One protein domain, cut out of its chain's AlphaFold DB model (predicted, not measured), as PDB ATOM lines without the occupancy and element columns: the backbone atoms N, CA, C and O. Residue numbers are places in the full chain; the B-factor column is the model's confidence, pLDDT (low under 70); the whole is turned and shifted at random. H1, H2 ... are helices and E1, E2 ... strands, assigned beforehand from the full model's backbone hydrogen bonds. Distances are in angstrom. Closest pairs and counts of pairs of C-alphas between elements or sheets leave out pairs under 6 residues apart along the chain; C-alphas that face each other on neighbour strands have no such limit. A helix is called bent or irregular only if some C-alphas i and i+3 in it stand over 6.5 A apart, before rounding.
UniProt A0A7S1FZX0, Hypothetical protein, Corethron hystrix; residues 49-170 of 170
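AT A GLANCE: This is residues 49 to 170 of the 170 residues of the protein "Hypothetical protein" of Corethron hystrix (UniProt A0A7S1FZX0). A four-stranded sheet has the helix H1 over one face; from there the short helices H2, H3, H4 and H5 curve away to one side of the sheet and back towards the middle, while on another side the two-stranded ribbon of E2 and E6 has the small helix H6 packed on E6. The long link of residues 74 to 85 runs partly through the middle, and the end of the chain, residues 163 to 170, sticks out as a free tail. The printed part has 122 residues with six named helices and six named strands, in the order E1 E2 E3 E4 H1 H2 H3 H4 H5 E5 E6 H6; the larger sheet has the order E1 E4 E3 E5 and is mixed, the smaller, E2 and E6, is antiparallel. The class is mixed, helices and strands, with under half of the residues, 60, in named elements. The whole is compact, with a radius of gyration of the C-alphas of 15.2 A and spans of 38 by 36 by 33 A.

IN THESE COORDINATES: E1, residues 49 to 53, begins at C-alpha 49 at (170.149, 321.590, 292.089) and is 13.1 A long. E2 is residues 57 to 59, and E3 is residues 70 to 73, 10.5 A. E4, residues 86 to 90, is 13.8 A long, and H1, residues 91 to 97, follows directly and is 10.0 A long. H2 is residues 99 to 104, H3 residues 106 to 111 and H4 residues 113 to 118. H5, residues 122 to 129, is the longest helix by residues, 10.3 A, from C-alpha 122 at (152.478, 335.638, 296.645). E5 is residues 136 to 138 and E6 residues 143 to 145. H6, residues 154 to 157, ends at C-alpha 157 at (164.533, 345.122, 283.380); it is irregular, but only just, with C-alphas 154 and 157 6.6 A apart.

HOW THE PARTS SIT: In the larger sheet E1, an edge strand, is antiparallel to E4 at 175 degrees, with N 52 and O 87 2.8 A apart, within hydrogen-bond range. E4 and E3 form a hairpin, antiparallel at 162 degrees, with N 71 and O 88 at 2.7 A. E3 and the other edge strand, E5, are parallel at 31 degrees, with N 136 and O 70 at 2.8 A. H1 is on this sheet at a height of 7.7 A, only just over E1 and E4 with 3 C-alphas on each, and runs along the strands, at 8 degrees to E1 on the local plane. H1 and H5 only just touch, with 3 pairs of C-alphas within 8 A, the closest those of Arg 96 and Leu 129, 7.3 A, at a steep tilt of 52 degrees, opposite ways. H2 and H1 are close but not clearly touching, their closest C-alphas those of Arg 102 and Arg 96, 6.0 A. H2 and H3 meet only through their link. H3 and H5 are close but not clearly touching, about perpendicular at 85 degrees, the closest C-alphas being those of Tyr 109 and Phe 125, 7.3 A. H4 and H5 touch only at the corner, and only just, with 3 pairs of C-alphas within 8 A, the closest those of His 118 and Arg 124, 6.6 A. E2 and E6 are antiparallel at 162 degrees, with N 58 and O 144 at 2.8 A. The closest C-alphas of E6 and H6 are those of Val 144 and Asp 156, 5.3 A. In H2, H4 and H5 every O i to N i+4 pair is within hydrogen-bond range; in H1 1 of 3 is, beside 3 of 4 O i to N i+3 pairs, in H3 1 of 2, and H6 is too short for such a pair.

THE WHOLE: The C-alphas farthest apart are those of Gly 149 and Trp 170, 43.8 A. The printed part has no cut and ends at the chain's last residue. The link from E3 to E4, 12 residues, is long. Residues 163 to 170 stand free; the body without them spans 38 by 30 by 30 A. The mean pLDDT of the printed part is 84.9, with residues 76 to 79 and 159 to 170 under 70.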
ATOM      1  N   ARG A  49     170.617 320.228 292.313       93.94
ATOM      2  CA  ARG A  49     170.149 321.590 292.089       93.94
ATOM      3  C   ARG A  49     168.865 321.602 291.277       93.94
ATOM      4  O   ARG A  49     168.737 320.882 290.292       93.94
ATOM      5  N   VAL A  50     167.932 322.453 291.684       94.06
ATOM      6  CA  VAL A  50     166.620 322.614 291.052       94.06
ATOM      7  C   VAL A  50     166.358 324.094 290.832       94.06
ATOM      8  O   VAL A  50     166.661 324.918 291.697       94.06
ATOM      9  N   GLY A  51     165.776 324.430 289.682       93.81
ATOM     10  CA  GLY A  51     165.338 325.783 289.369       93.81
ATOM     11  C   GLY A  51     163.877 325.834 288.942       93.81
ATOM     12  O   GLY A  51     163.401 324.987 288.189       93.81
ATOM     13  N   PHE A  52     163.172 326.852 289.423       92.00
ATOM     14  CA  PHE A  52     161.821 327.194 289.009       92.00
ATOM     15  C   PHE A  52     161.887 328.453 288.157       92.00
ATOM     16  O   PHE A  52     162.226 329.529 288.646       92.00
ATOM     17  N   PHE A  53     161.549 328.307 286.881       90.94
ATOM     18  CA  PHE A  53     161.587 329.379 285.894       90.94
ATOM     19  C   PHE A  53     160.192 329.589 285.331       90.94
ATOM     20  O   PHE A  53     159.490 328.633 284.994       90.94
ATOM     21  N   ARG A  54     159.772 330.847 285.229       88.88
ATOM     22  CA  ARG A  54     158.505 331.175 284.585       88.88
ATOM     23  C   ARG A  54     158.650 331.065 283.079       88.88
ATOM     24  O   ARG A  54     159.607 331.553 282.494       88.88
ATOM     25  N   SER A  55     157.659 330.458 282.445       88.06
ATOM     26  CA  SER A  55     157.605 330.327 280.991       88.06
ATOM     27  C   SER A  55     156.997 331.551 280.294       88.06
ATOM     28  O   SER A  55     157.099 331.670 279.078       88.06
ATOM     29  N   ASP A  56     156.368 332.465 281.039       88.00
ATOM     30  CA  ASP A  56     155.728 333.686 280.529       88.00
ATOM     31  C   ASP A  56     156.618 334.938 280.663       88.00
ATOM     32  O   ASP A  56     156.136 336.073 280.756       88.00
ATOM     33  N   VAL A  57     157.939 334.749 280.680       89.69
ATOM     34  CA  VAL A  57     158.927 335.831 280.729       89.69
ATOM     35  C   VAL A  57     160.011 335.622 279.672       89.69
ATOM     36  O   VAL A  57     160.293 334.499 279.270       89.69
ATOM     37  N   LEU A  58     160.632 336.712 279.221       91.56
ATOM     38  CA  LEU A  58     161.835 336.665 278.388       91.56
ATOM     39  C   LEU A  58     163.047 336.972 279.257       91.56
ATOM     40  O   LEU A  58     163.230 338.124 279.658       91.56
ATOM     41  N   TYR A  59     163.869 335.964 279.519       91.62
ATOM     42  CA  TYR A  59     165.157 336.124 280.187       91.62
ATOM     43  C   TYR A  59     166.120 336.911 279.291       91.62
ATOM     44  O   TYR A  59     166.268 336.615 278.106       91.62
ATOM     45  N   ARG A  60     166.713 337.973 279.838       91.50
ATOM     46  CA  ARG A  60     167.634 338.878 279.129       91.50
ATOM     47  C   ARG A  60     169.083 338.663 279.526       91.50
ATOM     48  O   ARG A  60     169.967 339.068 278.780       91.50
ATOM     49  N   THR A  61     169.309 338.053 280.681       91.00
ATOM     50  CA  THR A  61     170.630 337.681 281.166       91.00
ATOM     51  C   THR A  61     170.742 336.167 281.235       91.00
ATOM     52  O   THR A  61     169.762 335.463 281.492       91.00
ATOM     53  N   SER A  62     171.939 335.661 280.949       92.00
ATOM     54  CA  SER A  62     172.264 334.253 281.154       92.00
ATOM     55  C   SER A  62     172.236 333.957 282.648       92.00
ATOM     56  O   SER A  62     172.811 334.702 283.438       92.00
ATOM     57  N   ILE A  63     171.574 332.870 283.037       90.88
ATOM     58  CA  ILE A  63     171.472 332.460 284.437       90.88
ATOM     59  C   ILE A  63     172.418 331.288 284.651       90.88
ATOM     60  O   ILE A  63     172.227 330.223 284.062       90.88
ATOM     61  N   ASN A  64     173.422 331.477 285.506       92.50
ATOM     62  CA  ASN A  64     174.285 330.386 285.922       92.50
ATOM     63  C   ASN A  64     173.695 329.673 287.148       92.50
ATOM     64  O   ASN A  64     173.778 330.172 288.268       92.50
ATOM     65  N   ILE A  65     173.130 328.484 286.937       91.94
ATOM     66  CA  ILE A  65     172.542 327.683 288.018       91.94
ATOM     67  C   ILE A  65     173.563 326.854 288.806       91.94
ATOM     68  O   ILE A  65     173.181 326.209 289.786       91.94
ATOM     69  N   SER A  66     174.833 326.829 288.379       91.50
ATOM     70  CA  SER A  66     175.869 326.002 289.008       91.50
ATOM     71  C   SER A  66     176.287 326.512 290.388       91.50
ATOM     72  O   SER A  66     176.810 325.739 291.183       91.50
ATOM     73  N   ASP A  67     176.056 327.793 290.674       89.69
ATOM     74  CA  ASP A  67     176.477 328.473 291.901       89.69
ATOM     75  C   ASP A  67     175.270 328.933 292.743       89.69
ATOM     76  O   ASP A  67     174.150 329.015 292.249       89.69
ATOM     77  N   GLY A  68     175.465 329.189 294.036       92.38
ATOM     78  CA  GLY A  68     174.461 329.760 294.937       92.38
ATOM     79  C   GLY A  68     173.484 328.740 295.524       92.38
ATOM     80  O   GLY A  68     172.877 327.935 294.818       92.38
ATOM     81  N   ASN A  69     173.334 328.739 296.847       95.62
ATOM     82  CA  ASN A  69     172.586 327.694 297.549       95.62
ATOM     83  C   ASN A  69     171.067 327.852 297.427       95.62
ATOM     84  O   ASN A  69     170.359 326.856 297.314       95.62
ATOM     85  N   ALA A  70     170.565 329.083 297.429       95.44
ATOM     86  CA  ALA A  70     169.152 329.403 297.274       95.44
ATOM     87  C   ALA A  70     169.038 330.821 296.705       95.44
ATOM     88  O   ALA A  70     169.078 331.797 297.445       95.44
ATOM     89  N   VAL A  71     168.952 330.944 295.387       94.75
ATOM     90  CA  VAL A  71     169.044 332.219 294.676       94.75
ATOM     91  C   VAL A  71     167.679 332.666 294.176       94.75
ATOM     92  O   VAL A  71     166.914 331.887 293.597       94.75
ATOM     93  N   VAL A  72     167.392 333.949 294.366       92.88
ATOM     94  CA  VAL A  72     166.233 334.642 293.800       92.88
ATOM     95  C   VAL A  72     166.679 335.949 293.135       92.88
ATOM     96  O   VAL A  72     167.661 336.550 293.569       92.88
ATOM     97  N   PRO A  73     165.971 336.431 292.101       90.06
ATOM     98  CA  PRO A  73     166.252 337.741 291.522       90.06
ATOM     99  C   PRO A  73     166.067 338.868 292.545       90.06
ATOM    100  O   PRO A  73     165.048 338.911 293.244       90.06
ATOM    101  N   LEU A  74     166.985 339.837 292.559       85.44
ATOM    102  CA  LEU A  74     166.798 341.105 293.264       85.44
ATOM    103  C   LEU A  74     165.924 342.032 292.409       85.44
ATOM    104  O   LEU A  74     166.403 342.890 291.671       85.44
ATOM    105  N   TRP A  75     164.610 341.835 292.473       71.44
ATOM    106  CA  TRP A  75     163.655 342.675 291.754       71.44
ATOM    107  C   TRP A  75     163.072 343.750 292.654       71.44
ATOM    108  O   TRP A  75     162.067 343.560 293.336       71.44
ATOM    109  N   ASN A  76     163.742 344.899 292.644       51.56
ATOM    110  CA  ASN A  76     163.421 346.010 293.513       51.56
ATOM    111  C   ASN A  76     162.319 346.890 292.897       51.56
ATOM    112  O   ASN A  76     162.591 347.870 292.212       51.56
ATOM    113  N   ASN A  77     161.053 346.565 293.173       54.03
ATOM    114  CA  ASN A  77     159.967 347.557 293.116       54.03
ATOM    115  C   ASN A  77     159.920 348.392 294.417       54.03
ATOM    116  O   ASN A  77     158.834 348.747 294.870       54.03
ATOM    117  N   ASN A  78     161.068 348.638 295.063       55.81
ATOM    118  CA  ASN A  78     161.177 349.100 296.456       55.81
ATOM    119  C   ASN A  78     160.494 348.173 297.472       55.81
ATOM    120  O   ASN A  78     160.167 348.590 298.583       55.81
ATOM    121  N   ASP A  79     160.249 346.918 297.092       62.66
ATOM    122  CA  ASP A  79     159.503 345.980 297.912       62.66
ATOM    123  C   ASP A  79     160.459 345.013 298.611       62.66
ATOM    124  O   ASP A  79     161.237 344.317 297.966       62.66
ATOM    125  N   GLN A  80     160.392 344.957 299.940       70.62
ATOM    126  CA  GLN A  80     161.321 344.212 300.806       70.62
ATOM    127  C   GLN A  80     161.108 342.681 300.786       70.62
ATOM    128  O   GLN A  80     161.462 341.990 301.739       70.62
ATOM    129  N   TYR A  81     160.464 342.127 299.756       86.44
ATOM    130  CA  TYR A  81     159.936 340.759 299.781       86.44
ATOM    131  C   TYR A  81     160.319 339.959 298.541       86.44
ATOM    132  O   TYR A  81     160.784 340.495 297.539       86.44
ATOM    133  N   LEU A  82     160.120 338.644 298.622       88.44
ATOM    134  CA  LEU A  82     160.619 337.718 297.614       88.44
ATOM    135  C   LEU A  82     159.773 337.744 296.353       88.44
ATOM    136  O   LEU A  82     158.550 337.662 296.399       88.44
ATOM    137  N   THR A  83     160.449 337.765 295.213       86.69
ATOM    138  CA  THR A  83     159.819 337.548 293.916       86.69
ATOM    139  C   THR A  83     159.373 336.092 293.778       86.69
ATOM    140  O   THR A  83     160.136 335.160 294.013       86.69
ATOM    141  N   ASP A  84     158.128 335.880 293.355       84.94
ATOM    142  CA  ASP A  84     157.562 334.549 293.109       84.94
ATOM    143  C   ASP A  84     157.893 334.001 291.711       84.94
ATOM    144  O   ASP A  84     157.338 332.993 291.269       84.94
ATOM    145  N   ARG A  85     158.758 334.709 290.978       87.44
ATOM    146  CA  ARG A  85     158.945 334.534 289.537       87.44
ATOM    147  C   ARG A  85     160.043 333.570 289.158       87.44
ATOM    148  O   ARG A  85     160.009 333.040 288.050       87.44
ATOM    149  N   MET A  86     161.017 333.404 290.036       91.12
ATOM    150  CA  MET A  86     162.171 332.578 289.767       91.12
ATOM    151  C   MET A  86     162.848 332.164 291.066       91.12
ATOM    152  O   MET A  86     162.926 332.949 292.010       91.12
ATOM    153  N   PHE A  87     163.374 330.949 291.056       93.94
ATOM    154  CA  PHE A  87     164.252 330.400 292.077       93.94
ATOM    155  C   PHE A  87     165.248 329.459 291.418       93.94
ATOM    156  O   PHE A  87     164.878 328.761 290.475       93.94
ATOM    157  N   TYR A  88     166.456 329.351 291.949       95.56
ATOM    158  CA  TYR A  88     167.268 328.154 291.756       95.56
ATOM    159  C   TYR A  88     168.179 327.921 292.952       95.56
ATOM    160  O   TYR A  88     168.461 328.836 293.716       95.56
ATOM    161  N   GLY A  89     168.637 326.692 293.139       96.12
ATOM    162  CA  GLY A  89     169.545 326.368 294.232       96.12
ATOM    163  C   GLY A  89     169.533 324.888 294.560       96.12
ATOM    164  O   GLY A  89     169.091 324.068 293.758       96.12
ATOM    165  N   LEU A  90     169.994 324.549 295.759       95.44
ATOM    166  CA  LEU A  90     170.003 323.185 296.267       95.44
ATOM    167  C   LEU A  90     168.572 322.656 296.426       95.44
ATOM    168  O   LEU A  90     167.673 323.356 296.907       95.44
ATOM    169  N   ARG A  91     168.370 321.383 296.078       93.44
ATOM    170  CA  ARG A  91     167.064 320.708 296.095       93.44
ATOM    171  C   ARG A  91     166.321 320.868 297.420       93.44
ATOM    172  O   ARG A  91     165.116 321.093 297.421       93.44
ATOM    173  N   HIS A  92     167.018 320.762 298.550       93.81
ATOM    174  CA  HIS A  92     166.384 320.824 299.870       93.81
ATOM    175  C   HIS A  92     165.839 322.220 300.222       93.81
ATOM    176  O   HIS A  92     164.937 322.329 301.049       93.81
ATOM    177  N   TYR A  93     166.340 323.286 299.589       94.75
ATOM    178  CA  TYR A  93     165.724 324.609 299.663       94.75
ATOM    179  C   TYR A  93     164.603 324.754 298.631       94.75
ATOM    180  O   TYR A  93     163.541 325.286 298.951       94.75
ATOM    181  N   ALA A  94     164.794 324.214 297.423       93.44
ATOM    182  CA  ALA A  94     163.775 324.195 296.372       93.44
ATOM    183  C   ALA A  94     162.479 323.490 296.816       93.44
ATOM    184  O   ALA A  94     161.379 323.945 296.502       93.44
ATOM    185  N   SER A  95     162.596 322.415 297.598       92.56
ATOM    186  CA  SER A  95     161.456 321.630 298.085       92.56
ATOM    187  C   SER A  95     160.516 322.428 298.992       92.56
ATOM    188  O   SER A  95     159.332 322.107 299.072       92.56
ATOM    189  N   ARG A  96     160.990 323.511 299.630       91.12
ATOM    190  CA  ARG A  96     160.123 324.444 300.373       91.12
ATOM    191  C   ARG A  96     159.196 325.224 299.449       91.12
ATOM    192  O   ARG A  96     158.065 325.505 299.827       91.12
ATOM    193  N   TRP A  97     159.665 325.557 298.250       86.88
ATOM    194  CA  TRP A  97     158.918 326.319 297.248       86.88
ATOM    195  C   TRP A  97     157.921 325.440 296.471       86.88
ATOM    196  O   TRP A  97     156.925 325.950 295.949       86.88
ATOM    197  N   GLN A  98     158.160 324.124 296.414       85.88
ATOM    198  CA  GLN A  98     157.287 323.145 295.758       85.88
ATOM    199  C   GLN A  98     155.824 323.305 296.202       85.88
ATOM    200  O   GLN A  98     155.547 323.482 297.384       85.88
ATOM    201  N   GLY A  99     154.879 323.187 295.261       74.00
ATOM    202  CA  GLY A  99     153.448 323.420 295.499       74.00
ATOM    203  C   GLY A  99     152.874 322.711 296.734       74.00
ATOM    204  O   GLY A  99     152.280 323.378 297.577       74.00
ATOM    205  N   ASN A 100     153.094 321.401 296.883       75.25
ATOM    206  CA  ASN A 100     152.539 320.628 298.004       75.25
ATOM    207  C   ASN A 100     153.085 321.114 299.354       75.25
ATOM    208  O   ASN A 100     152.316 321.432 300.257       75.25
ATOM    209  N   THR A 101     154.405 321.265 299.466       82.12
ATOM    210  CA  THR A 101     155.049 321.777 300.681       82.12
ATOM    211  C   THR A 101     154.619 323.207 300.978       82.12
ATOM    212  O   THR A 101     154.229 323.506 302.102       82.12
ATOM    213  N   ARG A 102     154.628 324.084 299.968       85.56
ATOM    214  CA  ARG A 102     154.267 325.498 300.087       85.56
ATOM    215  C   ARG A 102     152.858 325.669 300.641       85.56
ATOM    216  O   ARG A 102     152.681 326.420 301.596       85.56
ATOM    217  N   PHE A 103     151.852 325.008 300.069       87.69
ATOM    218  CA  PHE A 103     150.461 325.246 300.469       87.69
ATOM    219  C   PHE A 103     150.113 324.689 301.855       87.69
ATOM    220  O   PHE A 103     149.238 325.246 302.516       87.69
ATOM    221  N   ASN A 104     150.875 323.719 302.367       91.00
ATOM    222  CA  ASN A 104     150.740 323.245 303.749       91.00
ATOM    223  C   ASN A 104     151.035 324.341 304.791       91.00
ATOM    224  O   ASN A 104     150.543 324.269 305.916       91.00
ATOM    225  N   PHE A 105     151.784 325.390 304.427       91.06
ATOM    226  CA  PHE A 105     152.043 326.527 305.314       91.06
ATOM    227  C   PHE A 105     150.934 327.579 305.304       91.06
ATOM    228  O   PHE A 105     150.959 328.465 306.156       91.06
ATOM    229  N   VAL A 106     149.958 327.509 304.388       93.69
ATOM    230  CA  VAL A 106     148.886 328.514 304.293       93.69
ATOM    231  C   VAL A 106     148.096 328.632 305.602       93.69
ATOM    232  O   VAL A 106     147.999 329.757 306.095       93.69
ATOM    233  N   PRO A 107     147.600 327.543 306.233       96.06
ATOM    234  CA  PRO A 107     146.859 327.645 307.492       96.06
ATOM    235  C   PRO A 107     147.668 328.291 308.623       96.06
ATOM    236  O   PRO A 107     147.129 329.076 309.399       96.06
ATOM    237  N   THR A 108     148.967 327.995 308.708       95.56
ATOM    238  CA  THR A 108     149.874 328.607 309.691       95.56
ATOM    239  C   THR A 108     150.103 330.081 309.376       95.56
ATOM    240  O   THR A 108     150.006 330.929 310.258       95.56
ATOM    241  N   TYR A 109     150.360 330.403 308.110       95.69
ATOM    242  CA  TYR A 109     150.622 331.757 307.641       95.69
ATOM    243  C   TYR A 109     149.451 332.703 307.921       95.69
ATOM    244  O   TYR A 109     149.660 333.748 308.538       95.69
ATOM    245  N   VAL A 110     148.222 332.326 307.546       96.88
ATOM    246  CA  VAL A 110     147.032 333.187 307.706       96.88
ATOM    247  C   VAL A 110     146.660 333.447 309.168       96.88
ATOM    248  O   VAL A 110     145.964 334.418 309.451       96.88
ATOM    249  N   LYS A 111     147.141 332.613 310.102       97.75
ATOM    250  CA  LYS A 111     146.978 332.816 311.550       97.75
ATOM    251  C   LYS A 111     147.986 333.807 312.134       97.75
ATOM    252  O   LYS A 111     147.748 334.341 313.211       97.75
ATOM    253  N   THR A 112     149.109 334.057 311.462       97.19
ATOM    254  CA  THR A 112     150.118 335.006 311.956       97.19
ATOM    255  C   THR A 112     149.675 336.453 311.746       97.19
ATOM    256  O   THR A 112     149.019 336.756 310.752       97.19
ATOM    257  N   HIS A 113     150.109 337.373 312.615       97.44
ATOM    258  CA  HIS A 113     149.876 338.814 312.423       97.44
ATOM    259  C   HIS A 113     150.358 339.291 311.040       97.44
ATOM    260  O   HIS A 113     149.673 340.040 310.347       97.44
ATOM    261  N   PHE A 114     151.514 338.785 310.593       95.38
ATOM    262  CA  PHE A 114     152.052 339.076 309.268       95.38
ATOM    263  C   PHE A 114     151.102 338.623 308.147       95.38
ATOM    264  O   PHE A 114     150.764 339.419 307.275       95.38
ATOM    265  N   GLY A 115     150.615 337.379 308.181       96.38
ATOM    266  CA  GLY A 115     149.679 336.872 307.174       96.38
ATOM    267  C   GLY A 115     148.296 337.527 307.233       96.38
ATOM    268  O   GLY A 115     147.683 337.746 306.192       96.38
ATOM    269  N   GLN A 116     147.820 337.928 308.414       97.00
ATOM    270  CA  GLN A 116     146.579 338.697 308.554       97.00
ATOM    271  C   GLN A 116     146.692 340.091 307.928       97.00
ATOM    272  O   GLN A 116     145.755 340.523 307.246       97.00
ATOM    273  N   LYS A 117     147.834 340.764 308.122       96.50
ATOM    274  CA  LYS A 117     148.150 342.078 307.543       96.50
ATOM    275  C   LYS A 117     148.337 342.002 306.030       96.50
ATOM    276  O   LYS A 117     147.779 342.812 305.299       96.50
ATOM    277  N   HIS A 118     149.114 341.030 305.561       93.19
ATOM    278  CA  HIS A 118     149.549 340.948 304.167       93.19
ATOM    279  C   HIS A 118     148.699 340.029 303.288       93.19
ATOM    280  O   HIS A 118     148.943 339.960 302.086       93.19
ATOM    281  N   LYS A 119     147.708 339.325 303.851       94.75
ATOM    282  CA  LYS A 119     146.855 338.358 303.137       94.75
ATOM    283  C   LYS A 119     147.701 337.371 302.316       94.75
ATOM    284  O   LYS A 119     148.889 337.192 302.571       94.75
ATOM    285  N   LEU A 120     147.114 336.703 301.327       91.62
ATOM    286  CA  LEU A 120     147.804 335.726 300.476       91.62
ATOM    287  C   LEU A 120     148.484 336.364 299.253       91.62
ATOM    288  O   LEU A 120     148.442 335.811 298.156       91.62
ATOM    289  N   HIS A 121     149.135 337.518 299.429       91.19
ATOM    290  CA  HIS A 121     150.032 338.041 298.397       91.19
ATOM    291  C   HIS A 121     151.231 337.100 298.232       91.19
ATOM    292  O   HIS A 121     151.916 336.778 299.205       91.19
ATOM    293  N   SER A 122     151.474 336.650 297.000       88.06
ATOM    294  CA  SER A 122     152.478 335.638 296.645       88.06
ATOM    295  C   SER A 122     153.860 335.952 297.205       88.06
ATOM    296  O   SER A 122     154.475 335.088 297.820       88.06
ATOM    297  N   GLU A 123     154.303 337.193 297.045       89.50
ATOM    298  CA  GLU A 123     155.624 337.687 297.416       89.50
ATOM    299  C   GLU A 123     155.804 337.708 298.941       89.50
ATOM    300  O   GLU A 123     156.850 337.340 299.475       89.50
ATOM    301  N   ARG A 124     154.740 338.076 299.665       92.31
ATOM    302  CA  ARG A 124     154.696 338.119 301.136       92.31
ATOM    303  C   ARG A 124     154.660 336.721 301.731       92.31
ATOM    304  O   ARG A 124     155.393 336.418 302.671       92.31
ATOM    305  N   PHE A 125     153.826 335.860 301.161       93.00
ATOM    306  CA  PHE A 125     153.724 334.477 301.588       93.00
ATOM    307  C   PHE A 125     155.027 333.718 301.332       93.00
ATOM    308  O   PHE A 125     155.500 332.986 302.197       93.00
ATOM    309  N   LEU A 126     155.642 333.937 300.172       91.50
ATOM    310  CA  LEU A 126     156.915 333.327 299.835       91.50
ATOM    311  C   LEU A 126     158.045 333.843 300.731       91.50
ATOM    312  O   LEU A 126     158.827 333.041 301.234       91.50
ATOM    313  N   TYR A 127     158.086 335.151 301.005       92.19
ATOM    314  CA  TYR A 127     158.998 335.716 302.001       92.19
ATOM    315  C   TYR A 127     158.862 335.017 303.354       92.19
ATOM    316  O   TYR A 127     159.857 334.574 303.915       92.19
ATOM    317  N   PHE A 128     157.634 334.832 303.846       92.88
ATOM    318  CA  PHE A 128     157.374 334.102 305.085       92.88
ATOM    319  C   PHE A 128     157.848 332.640 305.035       92.88
ATOM    320  O   PHE A 128     158.413 332.154 306.018       92.88
ATOM    321  N   LEU A 129     157.593 331.951 303.920       92.81
ATOM    322  CA  LEU A 129     157.900 330.534 303.701       92.81
ATOM    323  C   LEU A 129     159.407 330.256 303.693       92.81
ATOM    324  O   LEU A 129     159.860 329.237 304.219       92.81
ATOM    325  N   MET A 130     160.176 331.176 303.115       92.12
ATOM    326  CA  MET A 130     161.620 331.038 302.945       92.12
ATOM    327  C   MET A 130     162.424 331.607 304.127       92.12
ATOM    328  O   MET A 130     163.648 331.683 304.061       92.12
ATOM    329  N   ARG A 131     161.775 331.989 305.237       91.38
ATOM    330  CA  ARG A 131     162.487 332.429 306.447       91.38
ATOM    331  C   ARG A 131     163.390 331.315 306.983       91.38
ATOM    332  O   ARG A 131     162.983 330.154 307.071       91.38
ATOM    333  N   GLY A 132     164.612 331.691 307.355       91.62
ATOM    334  CA  GLY A 132     165.652 330.764 307.812       91.62
ATOM    335  C   GLY A 132     166.393 330.032 306.688       91.62
ATOM    336  O   GLY A 132     167.221 329.177 306.979       91.62
ATOM    337  N   ILE A 133     166.111 330.344 305.418       93.00
ATOM    338  CA  ILE A 133     166.904 329.878 304.273       93.00
ATOM    339  C   ILE A 133     167.943 330.961 303.936       93.00
ATOM    340  O   ILE A 133     167.567 332.134 303.870       93.00
ATOM    341  N   PRO A 134     169.225 330.607 303.714       93.81
ATOM    342  CA  PRO A 134     170.269 331.558 303.336       93.81
ATOM    343  C   PRO A 134     170.094 331.989 301.873       93.81
ATOM    344  O   PRO A 134     170.745 331.464 300.970       93.81
ATOM    345  N   LEU A 135     169.151 332.902 301.637       93.12
ATOM    346  CA  LEU A 135     168.834 333.401 300.304       93.12
ATOM    347  C   LEU A 135     169.935 334.321 299.772       93.12
ATOM    348  O   LEU A 135     170.325 335.284 300.429       93.12
ATOM    349  N   THR A 136     170.366 334.066 298.542       93.69
ATOM    350  CA  THR A 136     171.192 334.978 297.750       93.69
ATOM    351  C   THR A 136     170.286 335.761 296.808       93.69
ATOM    352  O   THR A 136     169.535 335.178 296.024       93.69
ATOM    353  N   PHE A 137     170.352 337.087 296.873       91.00
ATOM    354  CA  PHE A 137     169.639 337.956 295.944       91.00
ATOM    355  C   PHE A 137     170.571 338.343 294.802       91.00
ATOM    356  O   PHE A 137     171.559 339.037 295.024       91.00
ATOM    357  N   ASP A 138     170.259 337.905 293.588       90.38
ATOM    358  CA  ASP A 138     171.073 338.210 292.412       90.38
ATOM    359  C   ASP A 138     170.442 339.353 291.605       90.38
ATOM    360  O   ASP A 138     169.371 339.211 291.004       90.38
ATOM    361  N   GLY A 139     171.108 340.510 291.621       88.06
ATOM    362  CA  GLY A 139     170.716 341.706 290.867       88.06
ATOM    363  C   GLY A 139     171.048 341.661 289.379       88.06
ATOM    364  O   GLY A 139     170.540 342.490 288.628       88.06
ATOM    365  N   ASN A 140     171.838 340.686 288.929       88.88
ATOM    366  CA  ASN A 140     172.154 340.502 287.515       88.88
ATOM    367  C   ASN A 140     171.054 339.727 286.775       88.88
ATOM    368  O   ASN A 140     171.013 339.710 285.542       88.88
ATOM    369  N   ILE A 141     170.136 339.078 287.496       89.94
ATOM    370  CA  ILE A 141     169.023 338.352 286.886       89.94
ATOM    371  C   ILE A 141     167.968 339.344 286.410       89.94
ATOM    372  O   ILE A 141     167.326 340.041 287.195       89.94
ATOM    373  N   CYS A 142     167.726 339.351 285.103       89.06
ATOM    374  CA  CYS A 142     166.738 340.215 284.483       89.06
ATOM    375  C   CYS A 142     165.911 339.425 283.462       89.06
ATOM    376  O   CYS A 142     166.430 338.782 282.546       89.06
ATOM    377  N   PHE A 143     164.587 339.490 283.610       90.69
ATOM    378  CA  PHE A 143     163.622 338.957 282.654       90.69
ATOM    379  C   PHE A 143     162.465 339.936 282.460       90.69
ATOM    380  O   PHE A 143     162.062 340.615 283.385       90.69
ATOM    381  N   VAL A 144     161.874 340.027 281.275       91.12
ATOM    382  CA  VAL A 144     160.718 340.910 281.038       91.12
ATOM    383  C   VAL A 144     159.441 340.091 280.926       91.12
ATOM    384  O   VAL A 144     159.412 339.085 280.220       91.12
ATOM    385  N   ARG A 145     158.362 340.505 281.602       90.25
ATOM    386  CA  ARG A 145     157.084 339.779 281.538       90.25
ATOM    387  C   ARG A 145     156.479 339.867 280.141       90.25
ATOM    388  O   ARG A 145     156.383 340.961 279.571       90.25
ATOM    389  N   VAL A 146     155.993 338.735 279.643       90.44
ATOM    390  CA  VAL A 146     155.200 338.637 278.415       90.44
ATOM    391  C   VAL A 146     153.738 338.471 278.814       90.44
ATOM    392  O   VAL A 146     153.372 337.566 279.556       90.44
ATOM    393  N   ARG A 147     152.877 339.390 278.382       89.12
ATOM    394  CA  ARG A 147     151.430 339.279 278.615       89.12
ATOM    395  C   ARG A 147     150.807 338.302 277.621       89.12
ATOM    396  O   ARG A 147     151.358 338.074 276.553       89.12
ATOM    397  N   SER A 148     149.611 337.808 277.934       87.94
ATOM    398  CA  SER A 148     148.851 336.886 277.074       87.94
ATOM    399  C   SER A 148     148.648 337.392 275.639       87.94
ATOM    400  O   SER A 148     148.603 336.594 274.715       87.94
ATOM    401  N   GLY A 149     148.592 338.712 275.433       91.75
ATOM    402  CA  GLY A 149     148.544 339.333 274.102       91.75
ATOM    403  C   GLY A 149     149.909 339.558 273.435       91.75
ATOM    404  O   GLY A 149     150.019 340.448 272.601       91.75
ATOM    405  N   GLY A 150     150.978 338.886 273.873       89.69
ATOM    406  CA  GLY A 150     152.343 339.046 273.346       89.69
ATOM    407  C   GLY A 150     153.049 340.352 273.740       89.69
ATOM    408  O   GLY A 150     154.221 340.549 273.428       89.69
ATOM    409  N   ARG A 151     152.372 341.259 274.460       91.75
ATOM    410  CA  ARG A 151     152.961 342.533 274.902       91.75
ATOM    411  C   ARG A 151     154.061 342.291 275.934       91.75
ATOM    412  O   ARG A 151     153.807 341.727 276.998       91.75
ATOM    413  N   VAL A 152     155.254 342.801 275.645       90.62
ATOM    414  CA  VAL A 152     156.427 342.710 276.520       90.62
ATOM    415  C   VAL A 152     156.524 343.944 277.417       90.62
ATOM    416  O   VAL A 152     156.584 345.075 276.928       90.62
ATOM    417  N   LYS A 153     156.599 343.753 278.739       87.69
ATOM    418  CA  LYS A 153     156.859 344.841 279.696       87.69
ATOM    419  C   LYS A 153     158.347 345.207 279.724       87.69
ATOM    420  O   LYS A 153     159.090 344.795 280.605       87.69
ATOM    421  N   LYS A 154     158.783 346.038 278.773       85.62
ATOM    422  CA  LYS A 154     160.192 346.473 278.639       85.62
ATOM    423  C   LYS A 154     160.777 347.149 279.892       85.62
ATOM    424  O   LYS A 154     161.990 347.202 280.034       85.62
ATOM    425  N   GLN A 155     159.936 347.678 280.781       83.94
ATOM    426  CA  GLN A 155     160.366 348.391 281.989       83.94
ATOM    427  C   GLN A 155     160.780 347.465 283.142       83.94
ATOM    428  O   GLN A 155     161.433 347.932 284.064       83.94
ATOM    429  N   ASP A 156     160.452 346.172 283.072       81.88
ATOM    430  CA  ASP A 156     160.743 345.194 284.129       81.88
ATOM    431  C   ASP A 156     162.255 344.986 284.368       81.88
ATOM    432  O   ASP A 156     162.668 344.573 285.442       81.88
ATOM    433  N   CYS A 157     163.079 345.295 283.366       79.56
ATOM    434  CA  CYS A 157     164.533 345.122 283.380       79.56
ATOM    435  C   CYS A 157     165.312 346.437 283.391       79.56
ATOM    436  O   CYS A 157     166.510 346.452 283.112       79.56
ATOM    437  N   LYS A 158     164.651 347.565 283.663       72.88
ATOM    438  CA  LYS A 158     165.396 348.792 283.924       72.88
ATOM    439  C   LYS A 158     166.101 348.579 285.256       72.88
ATOM    440  O   LYS A 158     165.456 348.720 286.289       72.88
ATOM    441  N   MET A 159     167.381 348.192 285.222       55.91
ATOM    442  CA  MET A 159     168.250 348.292 286.389       55.91
ATOM    443  C   MET A 159     168.097 349.721 286.893       55.91
ATOM    444  O   MET A 159     168.582 350.664 286.266       55.91
ATOM    445  N   GLN A 160     167.356 349.906 287.980       51.31
ATOM    446  CA  GLN A 160     167.579 351.090 288.771       51.31
ATOM    447  C   GLN A 160     168.989 350.896 289.307       51.31
ATOM    448  O   GLN A 160     169.234 349.987 290.097       51.31
ATOM    449  N   ILE A 161     169.917 351.695 288.790       46.81
ATOM    450  CA  ILE A 161     171.213 351.944 289.405       46.81
ATOM    451  C   ILE A 161     170.886 352.541 290.782       46.81
ATOM    452  O   ILE A 161     170.790 353.749 290.947       46.81
ATOM    453  N   MET A 162     170.554 351.684 291.743       47.22
ATOM    454  CA  MET A 162     170.487 351.998 293.163       47.22
ATOM    455  C   MET A 162     171.649 351.267 293.815       47.22
ATOM    456  O   MET A 162     171.480 350.373 294.639       47.22
ATOM    457  N   THR A 163     172.847 351.619 293.365       45.44
ATOM    458  CA  THR A 163     174.067 351.372 294.110       45.44
ATOM    459  C   THR A 163     174.002 352.173 295.422       45.44
ATOM    460  O   THR A 163     173.662 353.355 295.440       45.44
ATOM    461  N   GLU A 164     174.292 351.469 296.515       43.00
ATOM    462  CA  GLU A 164     174.907 351.945 297.770       43.00
ATOM    463  C   GLU A 164     174.061 352.459 298.948       43.00
ATOM    464  O   GLU A 164     174.488 352.245 300.075       43.00
ATOM    465  N   LYS A 165     172.849 353.012 298.815       42.31
ATOM    466  CA  LYS A 165     172.221 353.669 299.999       42.31
ATOM    467  C   LYS A 165     171.381 352.816 300.965       42.31
ATOM    468  O   LYS A 165     170.926 353.348 301.973       42.31
ATOM    469  N   LEU A 166     171.126 351.534 300.698       46.19
ATOM    470  CA  LEU A 166     170.137 350.759 301.477       46.19
ATOM    471  C   LEU A 166     170.709 349.800 302.533       46.19
ATOM    472  O   LEU A 166     169.922 349.194 303.257       46.19
ATOM    473  N   PHE A 167     172.034 349.692 302.672       45.03
ATOM    474  CA  PHE A 167     172.658 348.763 303.630       45.03
ATOM    475  C   PHE A 167     173.573 349.416 304.680       45.03
ATOM    476  O   PHE A 167     174.130 348.699 305.498       45.03
ATOM    477  N   GLU A 168     173.677 350.749 304.733       39.84
ATOM    478  CA  GLU A 168     174.477 351.447 305.761       39.84
ATOM    479  C   GLU A 168     173.778 351.606 307.126       39.84
ATOM    480  O   GLU A 168     174.366 352.168 308.040       39.84
ATOM    481  N   ASN A 169     172.546 351.113 307.305       40.16
ATOM    482  CA  ASN A 169     171.794 351.292 308.557       40.16
ATOM    483  C   ASN A 169     171.197 349.982 309.098       40.16
ATOM    484  O   ASN A 169     169.982 349.894 309.296       40.16
ATOM    485  N   TRP A 170     172.043 348.978 309.337       42.69
ATOM    486  CA  TRP A 170     171.736 347.853 310.230       42.69
ATOM    487  C   TRP A 170     172.892 347.604 311.188       42.69
ATOM    488  O   TRP A 170     174.035 347.484 310.695       42.69
TER     489      TRP A 170